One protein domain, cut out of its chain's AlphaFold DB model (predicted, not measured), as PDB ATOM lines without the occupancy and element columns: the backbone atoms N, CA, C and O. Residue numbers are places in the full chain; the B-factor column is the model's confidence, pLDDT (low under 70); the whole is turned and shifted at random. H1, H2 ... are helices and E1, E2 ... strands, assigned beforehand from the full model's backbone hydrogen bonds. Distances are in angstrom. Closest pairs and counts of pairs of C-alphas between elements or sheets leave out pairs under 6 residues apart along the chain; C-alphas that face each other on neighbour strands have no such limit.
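AT A GLANCE: This is residues 144 to 189 of the 281 residues of an uncharacterized protein of Corynebacterium sp. HMSC071B10 (UniProt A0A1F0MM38). The model is an open V: the flat hairpin of E1 and E2 makes one leg, H1 makes the other, and the two meet at a tight corner through residues 156 and 157. From the far end of H1 a loop, residues 171 to 180, folds back to short H2, which begins at the open side of the V near Phe 168 of H1 and points out of the plane of the two legs. The printed part has 46 residues, with two named strands and then two named helices in the order E1, E2, H1, H2; the sheet has the order E1 - E2, antiparallel, and the class is mixed, helices and strands. The whole is loose, with a radius of gyration of the C-alphas of 12.3 A, and it spans 31 by 28 by 18 A.

HOW THE PARTS SIT: Start at the sheet, where E1, residues 144 to 146, and E2, residues 149 to 155, form a hairpin over a tight link of 2 residues. They are antiparallel neighbours, with 152 degrees between their N-to-C directions, and the C-alphas of Arg 145 and Ile 150 face each other at 4.5 A. Look across the pair for N 144 and O 151, 2.9 A apart, and for N 151 and O 144, 2.8 A apart, both within hydrogen-bond range. Another tight link of 2 residues leads from E2 to H1, residues 158 to 170; the closest C-alphas of these two are those of Thr 155 and Met 161, 7.5 A apart. Go on to H2, residues 181 to 187, which is close to H1 but not clearly touching it: their closest C-alphas are those of Phe 168 and Pro 181, 5.7 A apart. The lines of H1 and H2 are about perpendicular, at 86 degrees. E1 is apart from H1 and from H2, and E2 is apart from H2. In H1 and H2 every O i to N i+4 pair is within hydrogen-bond range.

IN THESE COORDINATES: Find C-alpha 149 at (0.899, 34.758, -32.682); from there E2 runs 19.8 A to C-alpha 155 at (14.867, 20.759, -32.145). E1, before it, has three residues, Arg 144 to Val 146. H1 begins at C-alpha 158, at (23.666, 21.051, -32.052), and runs 17.5 A to Glu 170. H2 runs 10.0 A from Pro 181 to C-alpha 187 at (11.692, 32.266, -49.318).

THE WHOLE: The two C-alphas farthest apart are those of Gly 147 and Asp 159, at 32.5 A. Residues 145 to 151, of which 149 to 151 belong to E2, stand free, and so do residues 154 to 163, of which 158 to 163 belong to H1. The printed part has no cut and no long link; the link from H1 to H2, 10 residues, is short but not tight. The mean pLDDT of the printed part is 75.2; look for values under 70 at residues 170 to 179 and at residue 189.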
ATOM      1  N   ARG A 144       3.216  26.404 -30.941       86.44
ATOM      2  CA  ARG A 144       2.378  26.877 -29.837       86.44
ATOM      3  C   ARG A 144       1.731  28.193 -30.244       86.44
ATOM      4  O   ARG A 144       2.442  29.135 -30.574       86.44
ATOM      5  N   ARG A 145       0.404  28.273 -30.159       83.81
ATOM      6  CA  ARG A 145      -0.342  29.521 -30.362       83.81
ATOM      7  C   ARG A 145      -0.434  30.294 -29.045       83.81
ATOM      8  O   ARG A 145      -0.708  29.693 -28.002       83.81
ATOM      9  N   VAL A 146      -0.162  31.594 -29.080       82.81
ATOM     10  CA  VAL A 146      -0.277  32.511 -27.937       82.81
ATOM     11  C   VAL A 146      -0.894  33.810 -28.449       82.81
ATOM     12  O   VAL A 146      -0.216  34.595 -29.102       82.81
ATOM     13  N   GLY A 147      -2.183  34.018 -28.164       84.19
ATOM     14  CA  GLY A 147      -2.942  35.127 -28.749       84.19
ATOM     15  C   GLY A 147      -3.069  34.978 -30.268       84.19
ATOM     16  O   GLY A 147      -3.402  33.900 -30.762       84.19
ATOM     17  N   ASP A 148      -2.764  36.053 -30.984       81.19
ATOM     18  CA  ASP A 148      -2.703  36.159 -32.446       81.19
ATOM     19  C   ASP A 148      -1.414  35.572 -33.051       81.19
ATOM     20  O   ASP A 148      -1.327  35.376 -34.260       81.19
ATOM     21  N   LYS A 149      -0.416  35.229 -32.223       80.50
ATOM     22  CA  LYS A 149       0.899  34.758 -32.682       80.50
ATOM     23  C   LYS A 149       1.065  33.245 -32.576       80.50
ATOM     24  O   LYS A 149       0.518  32.583 -31.687       80.50
ATOM     25  N   ILE A 150       1.905  32.699 -33.452       82.81
ATOM     26  CA  ILE A 150       2.385  31.313 -33.393       82.81
ATOM     27  C   ILE A 150       3.890  31.328 -33.122       82.81
ATOM     28  O   ILE A 150       4.652  32.009 -33.795       82.81
ATOM     29  N   THR A 151       4.325  30.554 -32.130       86.56
ATOM     30  CA  THR A 151       5.738  30.263 -31.881       86.56
ATOM     31  C   THR A 151       6.072  28.885 -32.429       86.56
ATOM     32  O   THR A 151       5.411  27.902 -32.080       86.56
ATOM     33  N   VAL A 152       7.126  28.808 -33.241       86.81
ATOM     34  CA  VAL A 152       7.707  27.559 -33.741       86.81
ATOM     35  C   VAL A 152       8.985  27.263 -32.956       86.81
ATOM     36  O   VAL A 152       9.848  28.121 -32.806       86.81
ATOM     37  N   SER A 153       9.106  26.053 -32.416       88.88
ATOM     38  CA  SER A 153      10.313  25.550 -31.756       88.88
ATOM     39  C   SER A 153      10.865  24.380 -32.559       88.88
ATOM     40  O   SER A 153      10.186  23.363 -32.700       88.88
ATOM     41  N   ILE A 154      12.088  24.528 -33.062       88.44
ATOM     42  CA  ILE A 154      12.794  23.511 -33.844       88.44
ATOM     43  C   ILE A 154      13.851  22.874 -32.941       88.44
ATOM     44  O   ILE A 154      14.607  23.575 -32.271       88.44
ATOM     45  N   THR A 155      13.862  21.547 -32.869       90.00
ATOM     46  CA  THR A 155      14.867  20.759 -32.145       90.00
ATOM     47  C   THR A 155      15.598  19.874 -33.146       90.00
ATOM     48  O   THR A 155      14.953  19.201 -33.949       90.00
ATOM     49  N   GLY A 156      16.925  19.875 -33.089       88.12
ATOM     50  CA  GLY A 156      17.789  19.057 -33.933       88.12
ATOM     51  C   GLY A 156      19.182  18.925 -33.326       88.12
ATOM     52  O   GLY A 156      19.408  19.320 -32.176       88.12
ATOM     53  N   SER A 157      20.123  18.393 -34.104       89.75
ATOM     54  CA  SER A 157      21.519  18.273 -33.678       89.75
ATOM     55  C   SER A 157      22.122  19.657 -33.369       89.75
ATOM     56  O   SER A 157      21.776  20.637 -34.037       89.75
ATOM     57  N   PRO A 158      23.032  19.772 -32.381       86.44
ATOM     58  CA  PRO A 158      23.666  21.051 -32.052       86.44
ATOM     59  C   PRO A 158      24.347  21.711 -33.253       86.44
ATOM     60  O   PRO A 158      24.227  22.915 -33.424       86.44
ATOM     61  N   ASP A 159      25.002  20.912 -34.095       85.00
ATOM     62  CA  ASP A 159      25.716  21.364 -35.290       85.00
ATOM     63  C   ASP A 159      24.768  22.030 -36.303       85.00
ATOM     64  O   ASP A 159      24.910  23.205 -36.635       85.00
ATOM     65  N   SER A 160      23.702  21.325 -36.697       81.75
ATOM     66  CA  SER A 160      22.715  21.848 -37.646       81.75
ATOM     67  C   SER A 160      21.922  23.032 -37.086       81.75
ATOM     68  O   SER A 160      21.616  23.970 -37.819       81.75
ATOM     69  N   MET A 161      21.597  23.015 -35.789       87.81
ATOM     70  CA  MET A 161      20.881  24.123 -35.153       87.81
ATOM     71  C   MET A 161      21.759  25.365 -34.990       87.81
ATOM     72  O   MET A 161      21.234  26.468 -35.115       87.81
ATOM     73  N   GLN A 162      23.064  25.211 -34.750       84.00
ATOM     74  CA  GLN A 162      23.978  26.348 -34.655       84.00
ATOM     75  C   GLN A 162      24.094  27.062 -36.003       84.00
ATOM     76  O   GLN A 162      23.893  28.269 -36.052       84.00
ATOM     77  N   HIS A 163      24.255  26.320 -37.104       81.88
ATOM     78  CA  HIS A 163      24.245  26.903 -38.450       81.88
ATOM     79  C   HIS A 163      22.963  27.691 -38.758       81.88
ATOM     80  O   HIS A 163      23.013  28.741 -39.395       81.88
ATOM     81  N   LEU A 164      21.810  27.204 -38.293       80.31
ATOM     82  CA  LEU A 164      20.523  27.880 -38.463       80.31
ATOM     83  C   LEU A 164      20.427  29.158 -37.610       80.31
ATOM     84  O   LEU A 164      19.924  30.176 -38.079       80.31
ATOM     85  N   VAL A 165      20.933  29.122 -36.374       82.44
ATOM     86  CA  VAL A 165      21.018  30.298 -35.492       82.44
ATOM     87  C   VAL A 165      21.945  31.359 -36.083       82.44
ATOM     88  O   VAL A 165      21.588  32.537 -36.089       82.44
ATOM     89  N   ASP A 166      23.096  30.951 -36.609       79.50
ATOM     90  CA  ASP A 166      24.059  31.848 -37.246       79.50
ATOM     91  C   ASP A 166      23.440  32.487 -38.496       79.50
ATOM     92  O   ASP A 166      23.488  33.702 -38.648       79.50
ATOM     93  N   ALA A 167      22.732  31.718 -39.333       75.62
ATOM     94  CA  ALA A 167      22.030  32.255 -40.502       75.62
ATOM     95  C   ALA A 167      21.006  33.351 -40.147       75.62
ATOM     96  O   ALA A 167      20.905  34.349 -40.860       75.62
ATOM     97  N   PHE A 168      20.268  33.205 -39.041       74.62
ATOM     98  CA  PHE A 168      19.309  34.219 -38.586       74.62
ATOM     99  C   PHE A 168      19.965  35.449 -37.951       74.62
ATOM    100  O   PHE A 168      19.435  36.552 -38.069       74.62
ATOM    101  N   ASN A 169      21.101  35.275 -37.276       71.44
ATOM    102  CA  ASN A 169      21.774  36.363 -36.564       71.44
ATOM    103  C   ASN A 169      22.785  37.128 -37.434       71.44
ATOM    104  O   ASN A 169      23.000  38.316 -37.199       71.44
ATOM    105  N   GLU A 170      23.416  36.467 -38.406       63.97
ATOM    106  CA  GLU A 170      24.559  36.996 -39.160       63.97
ATOM    107  C   GLU A 170      24.222  37.436 -40.587       63.97
ATOM    108  O   GLU A 170      25.006  38.181 -41.168       63.97
ATOM    109  N   ALA A 171      23.082  37.035 -41.164       54.03
ATOM    110  CA  ALA A 171      22.675  37.519 -42.481       54.03
ATOM    111  C   ALA A 171      22.198  38.982 -42.371       54.03
ATOM    112  O   ALA A 171      21.114  39.229 -41.824       54.03
ATOM    113  N   PRO A 172      22.950  39.978 -42.883       49.91
ATOM    114  CA  PRO A 172      22.427  41.323 -42.977       49.91
ATOM    115  C   PRO A 172      21.437  41.332 -44.139       49.91
ATOM    116  O   PRO A 172      21.806  41.030 -45.278       49.91
ATOM    117  N   ALA A 173      20.194  41.736 -43.883       53.97
ATOM    118  CA  ALA A 173      19.370  42.234 -44.974       53.97
ATOM    119  C   ALA A 173      20.145  43.370 -45.669       53.97
ATOM    120  O   ALA A 173      20.895  44.107 -45.013       53.97
ATOM    121  N   ALA A 174      19.993  43.525 -46.986       48.97
ATOM    122  CA  ALA A 174      20.555  44.664 -47.709       48.97
ATOM    123  C   ALA A 174      20.027  45.970 -47.073       48.97
ATOM    124  O   ALA A 174      18.900  46.374 -47.334       48.97
ATOM    125  N   GLY A 175      20.811  46.582 -46.175       53.66
ATOM    126  CA  GLY A 175      20.368  47.706 -45.337       53.66
ATOM    127  C   GLY A 175      20.764  47.655 -43.852       53.66
ATOM    128  O   GLY A 175      20.606  48.663 -43.172       53.66
ATOM    129  N   GLY A 176      21.316  46.545 -43.341       55.41
ATOM    130  CA  GLY A 176      21.905  46.486 -41.989       55.41
ATOM    131  C   GLY A 176      20.948  46.132 -40.842       55.41
ATOM    132  O   GLY A 176      21.346  46.206 -39.681       55.41
ATOM    133  N   SER A 177      19.712  45.722 -41.134       54.34
ATOM    134  CA  SER A 177      18.831  45.067 -40.158       54.34
ATOM    135  C   SER A 177      19.052  43.544 -40.151       54.34
ATOM    136  O   SER A 177      19.365  42.981 -41.208       54.34
ATOM    137  N   PRO A 178      18.865  42.860 -39.004       57.88
ATOM    138  CA  PRO A 178      18.822  41.399 -38.958       57.88
ATOM    139  C   PRO A 178      17.789  40.864 -39.954       57.88
ATOM    140  O   PRO A 178      16.714  41.453 -40.101       57.88
ATOM    141  N   THR A 179      18.119  39.778 -40.650       63.03
ATOM    142  CA  THR A 179      17.176  39.099 -41.548       63.03
ATOM    143  C   THR A 179      15.973  38.608 -40.744       63.03
ATOM    144  O   THR A 179      16.155  37.977 -39.705       63.03
ATOM    145  N   ASP A 180      14.747  38.888 -41.203       74.94
ATOM    146  CA  ASP A 180      13.547  38.326 -40.577       74.94
ATOM    147  C   ASP A 180      13.554  36.794 -40.768       74.94
ATOM    148  O   ASP A 180      13.474  36.318 -41.905       74.94
ATOM    149  N   PRO A 181      13.656  35.998 -39.685       76.19
ATOM    150  CA  PRO A 181      13.713  34.543 -39.785       76.19
ATOM    151  C   PRO A 181      12.468  33.942 -40.439       76.19
ATOM    152  O   PRO A 181      12.555  32.895 -41.079       76.19
ATOM    153  N   VAL A 182      11.305  34.582 -40.274       77.38
ATOM    154  CA  VAL A 182      10.048  34.111 -40.868       77.38
ATOM    155  C   VAL A 182      10.094  34.308 -42.377       77.38
ATOM    156  O   VAL A 182       9.846  33.361 -43.123       77.38
ATOM    157  N   ASP A 183      10.487  35.500 -42.818       74.50
ATOM    158  CA  ASP A 183      10.633  35.831 -44.233       74.50
ATOM    159  C   ASP A 183      11.659  34.923 -44.926       74.50
ATOM    160  O   ASP A 183      11.387  34.350 -45.984       74.50
ATOM    161  N   TRP A 184      12.810  34.692 -44.285       76.31
ATOM    162  CA  TRP A 184      13.846  33.808 -44.816       76.31
ATOM    163  C   TRP A 184      13.340  32.374 -45.008       76.31
ATOM    164  O   TRP A 184      13.563  31.783 -46.066       76.31
ATOM    165  N   VAL A 185      12.621  31.819 -44.024       78.31
ATOM    166  CA  VAL A 185      12.057  30.460 -44.112       78.31
ATOM    167  C   VAL A 185      11.025  30.352 -45.236       78.31
ATOM    168  O   VAL A 185      11.010  29.346 -45.947       78.31
ATOM    169  N   LEU A 186      10.189  31.377 -45.436       72.94
ATOM    170  CA  LEU A 186       9.195  31.393 -46.515       72.94
ATOM    171  C   LEU A 186       9.849  31.418 -47.904       72.94
ATOM    172  O   LEU A 186       9.388  30.720 -48.810       72.94
ATOM    173  N   HIS A 187      10.956  32.149 -48.056       70.88
ATOM    174  CA  HIS A 187      11.692  32.266 -49.318       70.88
ATOM    175  C   HIS A 187      12.599  31.066 -49.635       70.88
ATOM    176  O   HIS A 187      12.917  30.835 -50.801       70.88
ATOM    177  N   HIS A 188      12.985  30.271 -48.632       70.19
ATOM    178  CA  HIS A 188      13.862  29.101 -48.790       70.19
ATOM    179  C   HIS A 188      13.117  27.765 -48.629       70.19
ATOM    180  O   HIS A 188      13.732  26.725 -48.375       70.19
ATOM    181  N   ARG A 189      11.785  27.766 -48.782       63.47
ATOM    182  CA  ARG A 189      10.979  26.539 -48.734       63.47
ATOM    183  C   ARG A 189      11.375  25.575 -49.870       63.47
ATOM    184  O   ARG A 189      11.520  26.015 -51.011       63.47
TER     185      ARG A 189